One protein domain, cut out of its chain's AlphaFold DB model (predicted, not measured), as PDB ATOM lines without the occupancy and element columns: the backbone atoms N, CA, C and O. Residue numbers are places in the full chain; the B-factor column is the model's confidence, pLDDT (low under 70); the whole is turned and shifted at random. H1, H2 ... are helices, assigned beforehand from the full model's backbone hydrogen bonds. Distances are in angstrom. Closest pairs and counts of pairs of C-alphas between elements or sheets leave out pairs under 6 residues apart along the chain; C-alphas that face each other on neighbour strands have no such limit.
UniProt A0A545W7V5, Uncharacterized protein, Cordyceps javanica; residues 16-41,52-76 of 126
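This is residues 16 to 41 and 52 to 76 of the 126 residues of an uncharacterized protein of Cordyceps javanica (UniProt A0A545W7V5). Two helices cross as an X, about perpendicular, H2 the longer and H1 over it. The printed part has 51 residues, with two named helices in the order H1, H2 and no named strand, and the class is all helix. It is only just loose, close to compact, with a radius of gyration of the C-alphas of 12.2 A and spans of 35 by 25 by 17 A.

H2, residues 53 to 73, touches H1, residues 20 to 36, with its residues 63 to 68 alone. H1 touches H2 with residues 28 to 32 alone. The closest C-alphas of the two are those of Leu 28 and Val 67, 5.6 A apart. Their lines stand about perpendicular, at 90 degrees, and their centres are 10.7 A apart. In H1 and H2 every O i to N i+4 pair is within hydrogen-bond range.

H2 measures 30.1 A from C-alpha 53 at (-22.382, -33.417, 17.125) to C-alpha 73 at (-9.251, -37.036, 43.971). H1 measures 24.6 A and begins with C-alpha 20 at (-5.130, -22.733, 30.710).

The C-alphas farthest apart, those of Thr 52 and Gln 76, are 36.8 A apart. Residues 16 to 24, of which 20 to 24 belong to H1, stand free. The link from H1 to H2 runs across the cut, where residues 42 to 51 are not printed and C-alphas 41 and 52 are 15.2 A apart. The model's pLDDT is under 70 at residue 16 and residues 74 to 76.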
ATOM      1  N   GLN A  16      -0.843 -14.591  39.330       61.94
ATOM      2  CA  GLN A  16      -2.253 -14.263  39.103       61.94
ATOM      3  C   GLN A  16      -2.693 -14.349  37.639       61.94
ATOM      4  O   GLN A  16      -3.825 -13.998  37.307       61.94
ATOM      5  N   ALA A  17      -1.825 -14.842  36.756       72.94
ATOM      6  CA  ALA A  17      -2.215 -15.166  35.397       72.94
ATOM      7  C   ALA A  17      -2.976 -16.498  35.406       72.94
ATOM      8  O   ALA A  17      -2.451 -17.532  35.817       72.94
ATOM      9  N   TRP A  18      -4.230 -16.475  34.958       78.19
ATOM     10  CA  TRP A  18      -5.001 -17.694  34.747       78.19
ATOM     11  C   TRP A  18      -4.297 -18.576  33.718       78.19
ATOM     12  O   TRP A  18      -4.309 -18.262  32.527       78.19
ATOM     13  N   THR A  19      -3.709 -19.676  34.181       85.25
ATOM     14  CA  THR A  19      -3.168 -20.710  33.301       85.25
ATOM     15  C   THR A  19      -4.316 -21.457  32.625       85.25
ATOM     16  O   THR A  19      -5.412 -21.565  33.184       85.25
ATOM     17  N   ASP A  20      -4.090 -21.979  31.419       77.19
ATOM     18  CA  ASP A  20      -5.130 -22.733  30.710       77.19
ATOM     19  C   ASP A  20      -5.545 -23.996  31.475       77.19
ATOM     20  O   ASP A  20      -6.731 -24.318  31.520       77.19
ATOM     21  N   GLU A  21      -4.611 -24.630  32.189       80.44
ATOM     22  CA  GLU A  21      -4.916 -25.733  33.105       80.44
ATOM     23  C   GLU A  21      -5.846 -25.277  34.241       80.44
ATOM     24  O   GLU A  21      -6.869 -25.906  34.493       80.44
ATOM     25  N   ALA A  22      -5.573 -24.137  34.889       80.00
ATOM     26  CA  ALA A  22      -6.438 -23.623  35.953       80.00
ATOM     27  C   ALA A  22      -7.843 -23.257  35.440       80.00
ATOM     28  O   ALA A  22      -8.838 -23.515  36.122       80.00
ATOM     29  N   ARG A  23      -7.949 -22.703  34.223       81.94
ATOM     30  CA  ARG A  23      -9.243 -22.448  33.563       81.94
ATOM     31  C   ARG A  23      -9.990 -23.748  33.293       81.94
ATOM     32  O   ARG A  23     -11.195 -23.819  33.525       81.94
ATOM     33  N   PHE A  24      -9.280 -24.775  32.837       84.81
ATOM     34  CA  PHE A  24      -9.859 -26.082  32.561       84.81
ATOM     35  C   PHE A  24     -10.373 -26.755  33.841       84.81
ATOM     36  O   PHE A  24     -11.535 -27.153  33.903       84.81
ATOM     37  N   GLN A  25      -9.568 -26.772  34.905       86.00
ATOM     38  CA  GLN A  25      -9.959 -27.278  36.225       86.00
ATOM     39  C   GLN A  25     -11.173 -26.530  36.802       86.00
ATOM     40  O   GLN A  25     -12.102 -27.143  37.338       86.00
ATOM     41  N   PHE A  26     -11.215 -25.203  36.639       83.12
ATOM     42  CA  PHE A  26     -12.369 -24.389  37.023       83.12
ATOM     43  C   PHE A  26     -13.640 -24.790  36.256       83.12
ATOM     44  O   PHE A  26     -14.684 -25.005  36.876       83.12
ATOM     45  N   LEU A  27     -13.556 -24.964  34.932       86.12
ATOM     46  CA  LEU A  27     -14.680 -25.415  34.105       86.12
ATOM     47  C   LEU A  27     -15.198 -26.790  34.542       86.12
ATOM     48  O   LEU A  27     -16.408 -26.963  34.691       86.12
ATOM     49  N   LEU A  28     -14.305 -27.747  34.817       87.00
ATOM     50  CA  LEU A  28     -14.693 -29.077  35.298       87.00
ATOM     51  C   LEU A  28     -15.452 -29.003  36.632       87.00
ATOM     52  O   LEU A  28     -16.452 -29.699  36.815       87.00
ATOM     53  N   ARG A  29     -15.050 -28.105  37.542       85.81
ATOM     54  CA  ARG A  29     -15.739 -27.900  38.826       85.81
ATOM     55  C   ARG A  29     -17.111 -27.234  38.683       85.81
ATOM     56  O   ARG A  29     -18.013 -27.535  39.464       85.81
ATOM     57  N   VAL A  30     -17.292 -26.339  37.714       83.69
ATOM     58  CA  VAL A  30     -18.614 -25.765  37.394       83.69
ATOM     59  C   VAL A  30     -19.516 -26.838  36.784       83.69
ATOM     60  O   VAL A  30     -20.663 -26.998  37.202       83.69
ATOM     61  N   ILE A  31     -18.985 -27.640  35.858       84.69
ATOM     62  CA  ILE A  31     -19.718 -28.745  35.232       84.69
ATOM     63  C   ILE A  31     -20.164 -29.774  36.276       84.69
ATOM     64  O   ILE A  31     -21.306 -30.226  36.220       84.69
ATOM     65  N   SER A  32     -19.316 -30.116  37.253       82.56
ATOM     66  CA  SER A  32     -19.684 -31.063  38.314       82.56
ATOM     67  C   SER A  32     -20.887 -30.574  39.132       82.56
ATOM     68  O   SER A  32     -21.780 -31.353  39.465       82.56
ATOM     69  N   GLN A  33     -20.975 -29.267  39.396       81.50
ATOM     70  CA  GLN A  33     -22.133 -28.667  40.065       81.50
ATOM     71  C   GLN A  33     -23.392 -28.716  39.193       81.50
ATOM     72  O   GLN A  33     -24.461 -29.085  39.681       81.50
ATOM     73  N   LEU A  34     -23.270 -28.409  37.898       84.12
ATOM     74  CA  LEU A  34     -24.394 -28.481  36.958       84.12
ATOM     75  C   LEU A  34     -24.926 -29.913  36.817       84.12
ATOM     76  O   LEU A  34     -26.141 -30.120  36.814       84.12
ATOM     77  N   GLN A  35     -24.042 -30.912  36.796       81.50
ATOM     78  CA  GLN A  35     -24.431 -32.324  36.783       81.50
ATOM     79  C   GLN A  35     -25.205 -32.720  38.041       81.50
ATOM     80  O   GLN A  35     -26.239 -33.376  37.932       81.50
ATOM     81  N   ARG A  36     -24.769 -32.271  39.225       78.25
ATOM     82  CA  ARG A  36     -25.504 -32.492  40.485       78.25
ATOM     83  C   ARG A  36     -26.888 -31.840  40.479       78.25
ATOM     84  O   ARG A  36     -27.800 -32.358  41.113       78.25
ATOM     85  N   SER A  37     -27.057 -30.731  39.758       80.69
ATOM     86  CA  SER A  37     -28.359 -30.070  39.580       80.69
ATOM     87  C   SER A  37     -29.268 -30.741  38.537       80.69
ATOM     88  O   SER A  37     -30.422 -30.345  38.397       80.69
ATOM     89  N   GLY A  38     -28.775 -31.757  37.818       75.69
ATOM     90  CA  GLY A  38     -29.547 -32.507  36.826       75.69
ATOM     91  C   GLY A  38     -29.721 -31.801  35.479       75.69
ATOM     92  O   GLY A  38     -30.568 -32.215  34.690       75.69
ATOM     93  N   GLN A  39     -28.947 -30.751  35.186       80.12
ATOM     94  CA  GLN A  39     -29.036 -30.080  33.889       80.12
ATOM     95  C   GLN A  39     -28.427 -30.927  32.762       80.12
ATOM     96  O   GLN A  39     -27.297 -31.410  32.848       80.12
ATOM     97  N   SER A  40     -29.187 -31.084  31.677       76.12
ATOM     98  CA  SER A  40     -28.767 -31.754  30.443       76.12
ATOM     99  C   SER A  40     -28.307 -30.750  29.385       76.12
ATOM    100  O   SER A  40     -28.901 -29.684  29.239       76.12
ATOM    101  N   ILE A  41     -27.297 -31.119  28.594       82.38
ATOM    102  CA  ILE A  41     -26.847 -30.325  27.443       82.38
ATOM    103  C   ILE A  41     -27.850 -30.459  26.298       82.38
ATOM    104  O   ILE A  41     -28.163 -31.576  25.881       82.38
ATOM    105  N   THR A  52     -18.637 -32.291  14.207       91.00
ATOM    106  CA  THR A  52     -19.924 -32.999  14.204       91.00
ATOM    107  C   THR A  52     -20.436 -33.170  15.627       91.00
ATOM    108  O   THR A  52     -19.645 -33.394  16.544       91.00
ATOM    109  N   GLN A  53     -21.756 -33.175  15.818       88.19
ATOM    110  CA  GLN A  53     -22.382 -33.417  17.125       88.19
ATOM    111  C   GLN A  53     -21.837 -34.680  17.818       88.19
ATOM    112  O   GLN A  53     -21.572 -34.666  19.017       88.19
ATOM    113  N   LYS A  54     -21.573 -35.753  17.059       87.94
ATOM    114  CA  LYS A  54     -20.971 -36.992  17.581       87.94
ATOM    115  C   LYS A  54     -19.571 -36.769  18.166       87.94
ATOM    116  O   LYS A  54     -19.234 -37.350  19.195       87.94
ATOM    117  N   SER A  55     -18.759 -35.912  17.543       88.44
ATOM    118  CA  SER A  55     -17.449 -35.521  18.075       88.44
ATOM    119  C   SER A  55     -17.591 -34.731  19.377       88.44
ATOM    120  O   SER A  55     -16.886 -35.034  20.339       88.44
ATOM    121  N   LEU A  56     -18.543 -33.792  19.451       88.12
ATOM    122  CA  LEU A  56     -18.816 -33.048  20.684       88.12
ATOM    123  C   LEU A  56     -19.288 -33.972  21.815       88.12
ATOM    124  O   LEU A  56     -18.793 -33.866  22.933       88.12
ATOM    125  N   GLN A  57     -20.180 -34.921  21.524       89.94
ATOM    126  CA  GLN A  57     -20.627 -35.923  22.496       89.94
ATOM    127  C   GLN A  57     -19.467 -36.791  22.998       89.94
ATOM    128  O   GLN A  57     -19.376 -37.065  24.193       89.94
ATOM    129  N   HIS A  58     -18.554 -37.190  22.108       90.69
ATOM    130  CA  HIS A  58     -17.366 -37.946  22.496       90.69
ATOM    131  C   HIS A  58     -16.434 -37.130  23.405       90.69
ATOM    132  O   HIS A  58     -15.950 -37.648  24.410       90.69
ATOM    133  N   GLN A  59     -16.220 -35.846  23.099       90.50
ATOM    134  CA  GLN A  59     -15.443 -34.958  23.972       90.50
ATOM    135  C   GLN A  59     -16.128 -34.749  25.322       90.50
ATOM    136  O   GLN A  59     -15.487 -34.820  26.366       90.50
ATOM    137  N   TRP A  60     -17.447 -34.578  25.324       87.94
ATOM    138  CA  TRP A  60     -18.221 -34.464  26.551       87.94
ATOM    139  C   TRP A  60     -18.128 -35.711  27.426       87.94
ATOM    140  O   TRP A  60     -17.997 -35.590  28.639       87.94
ATOM    141  N   ALA A  61     -18.131 -36.909  26.836       87.94
ATOM    142  CA  ALA A  61     -17.914 -38.143  27.584       87.94
ATOM    143  C   ALA A  61     -16.554 -38.143  28.305       87.94
ATOM    144  O   ALA A  61     -16.500 -38.487  29.483       87.94
ATOM    145  N   LYS A  62     -15.481 -37.682  27.647       90.94
ATOM    146  CA  LYS A  62     -14.157 -37.533  28.281       90.94
ATOM    147  C   LYS A  62     -14.179 -36.525  29.428       90.94
ATOM    148  O   LYS A  62     -13.648 -36.810  30.496       90.94
ATOM    149  N   ILE A  63     -14.845 -35.389  29.225       88.06
ATOM    150  CA  ILE A  63     -15.034 -34.366  30.260       88.06
ATOM    151  C   ILE A  63     -15.764 -34.958  31.472       88.06
ATOM    152  O   ILE A  63     -15.327 -34.747  32.597       88.06
ATOM    153  N   LYS A  64     -16.830 -35.751  31.278       86.00
ATOM    154  CA  LYS A  64     -17.513 -36.432  32.395       86.00
ATOM    155  C   LYS A  64     -16.572 -37.333  33.192       86.00
ATOM    156  O   LYS A  64     -16.647 -37.336  34.417       86.00
ATOM    157  N   THR A  65     -15.700 -38.078  32.516       88.19
ATOM    158  CA  THR A  65     -14.707 -38.930  33.184       88.19
ATOM    159  C   THR A  65     -13.748 -38.097  34.029       88.19
ATOM    160  O   THR A  65     -13.572 -38.395  35.205       88.19
ATOM    161  N   GLN A  66     -13.213 -37.008  33.476       86.62
ATOM    162  CA  GLN A  66     -12.315 -36.100  34.201       86.62
ATOM    163  C   GLN A  66     -13.006 -35.432  35.396       86.62
ATOM    164  O   GLN A  66     -12.424 -35.322  36.470       86.62
ATOM    165  N   VAL A  67     -14.275 -35.035  35.248       86.56
ATOM    166  CA  VAL A  67     -15.087 -34.526  36.363       86.56
ATOM    167  C   VAL A  67     -15.206 -35.575  37.472       86.56
ATOM    168  O   VAL A  67     -14.989 -35.252  38.638       86.56
ATOM    169  N   ALA A  68     -15.504 -36.829  37.126       83.69
ATOM    170  CA  ALA A  68     -15.614 -37.912  38.102       83.69
ATOM    171  C   ALA A  68     -14.271 -38.225  38.789       83.69
ATOM    172  O   ALA A  68     -14.242 -38.518  39.983       83.69
ATOM    173  N   GLU A  69     -13.157 -38.152  38.060       85.44
ATOM    174  CA  GLU A  69     -11.809 -38.298  38.617       85.44
ATOM    175  C   GLU A  69     -11.474 -37.173  39.599       85.44
ATOM    176  O   GLU A  69     -10.987 -37.447  40.694       85.44
ATOM    177  N   LEU A  70     -11.813 -35.925  39.269       82.38
ATOM    178  CA  LEU A  70     -11.629 -34.792  40.177       82.38
ATOM    179  C   LEU A  70     -12.496 -34.892  41.430       82.38
ATOM    180  O   LEU A  70     -12.035 -34.547  42.517       82.38
ATOM    181  N   GLU A  71     -13.733 -35.380  41.316       79.56
ATOM    182  CA  GLU A  71     -14.575 -35.631  42.490       79.56
ATOM    183  C   GLU A  71     -13.998 -36.727  43.396       79.56
ATOM    184  O   GLU A  71     -14.126 -36.629  44.616       79.56
ATOM    185  N   LYS A  72     -13.332 -37.735  42.821       78.62
ATOM    186  CA  LYS A  72     -12.649 -38.795  43.577       78.62
ATOM    187  C   LYS A  72     -11.339 -38.325  44.212       78.62
ATOM    188  O   LYS A  72     -11.050 -38.708  45.340       78.62
ATOM    189  N   ALA A  73     -10.551 -37.518  43.503       75.25
ATOM    190  CA  ALA A  73      -9.251 -37.036  43.971       75.25
ATOM    191  C   ALA A  73      -9.381 -35.909  45.008       75.25
ATOM    192  O   ALA A  73      -8.626 -35.850  45.974       75.25
ATOM    193  N   GLY A  74     -10.350 -35.013  44.824       65.19
ATOM    194  CA  GLY A  74     -10.550 -33.830  45.655       65.19
ATOM    195  C   GLY A  74     -11.537 -34.048  46.793       65.19
ATOM    196  O   GLY A  74     -12.428 -33.216  46.956       65.19
ATOM    197  N   GLY A  75     -11.422 -35.149  47.543       61.84
ATOM    198  CA  GLY A  75     -12.330 -35.505  48.638       61.84
ATOM    199  C   GLY A  75     -12.436 -34.437  49.738       61.84
ATOM    200  O   GLY A  75     -11.832 -34.595  50.786       61.84
ATOM    201  N   GLN A  76     -13.195 -33.356  49.513       55.84
ATOM    202  CA  GLN A  76     -13.658 -32.382  50.511       55.84
ATOM    203  C   GLN A  76     -14.706 -31.407  49.913       55.84
ATOM    204  O   GLN A  76     -14.846 -31.252  48.696       55.84
TER     205      GLN A  76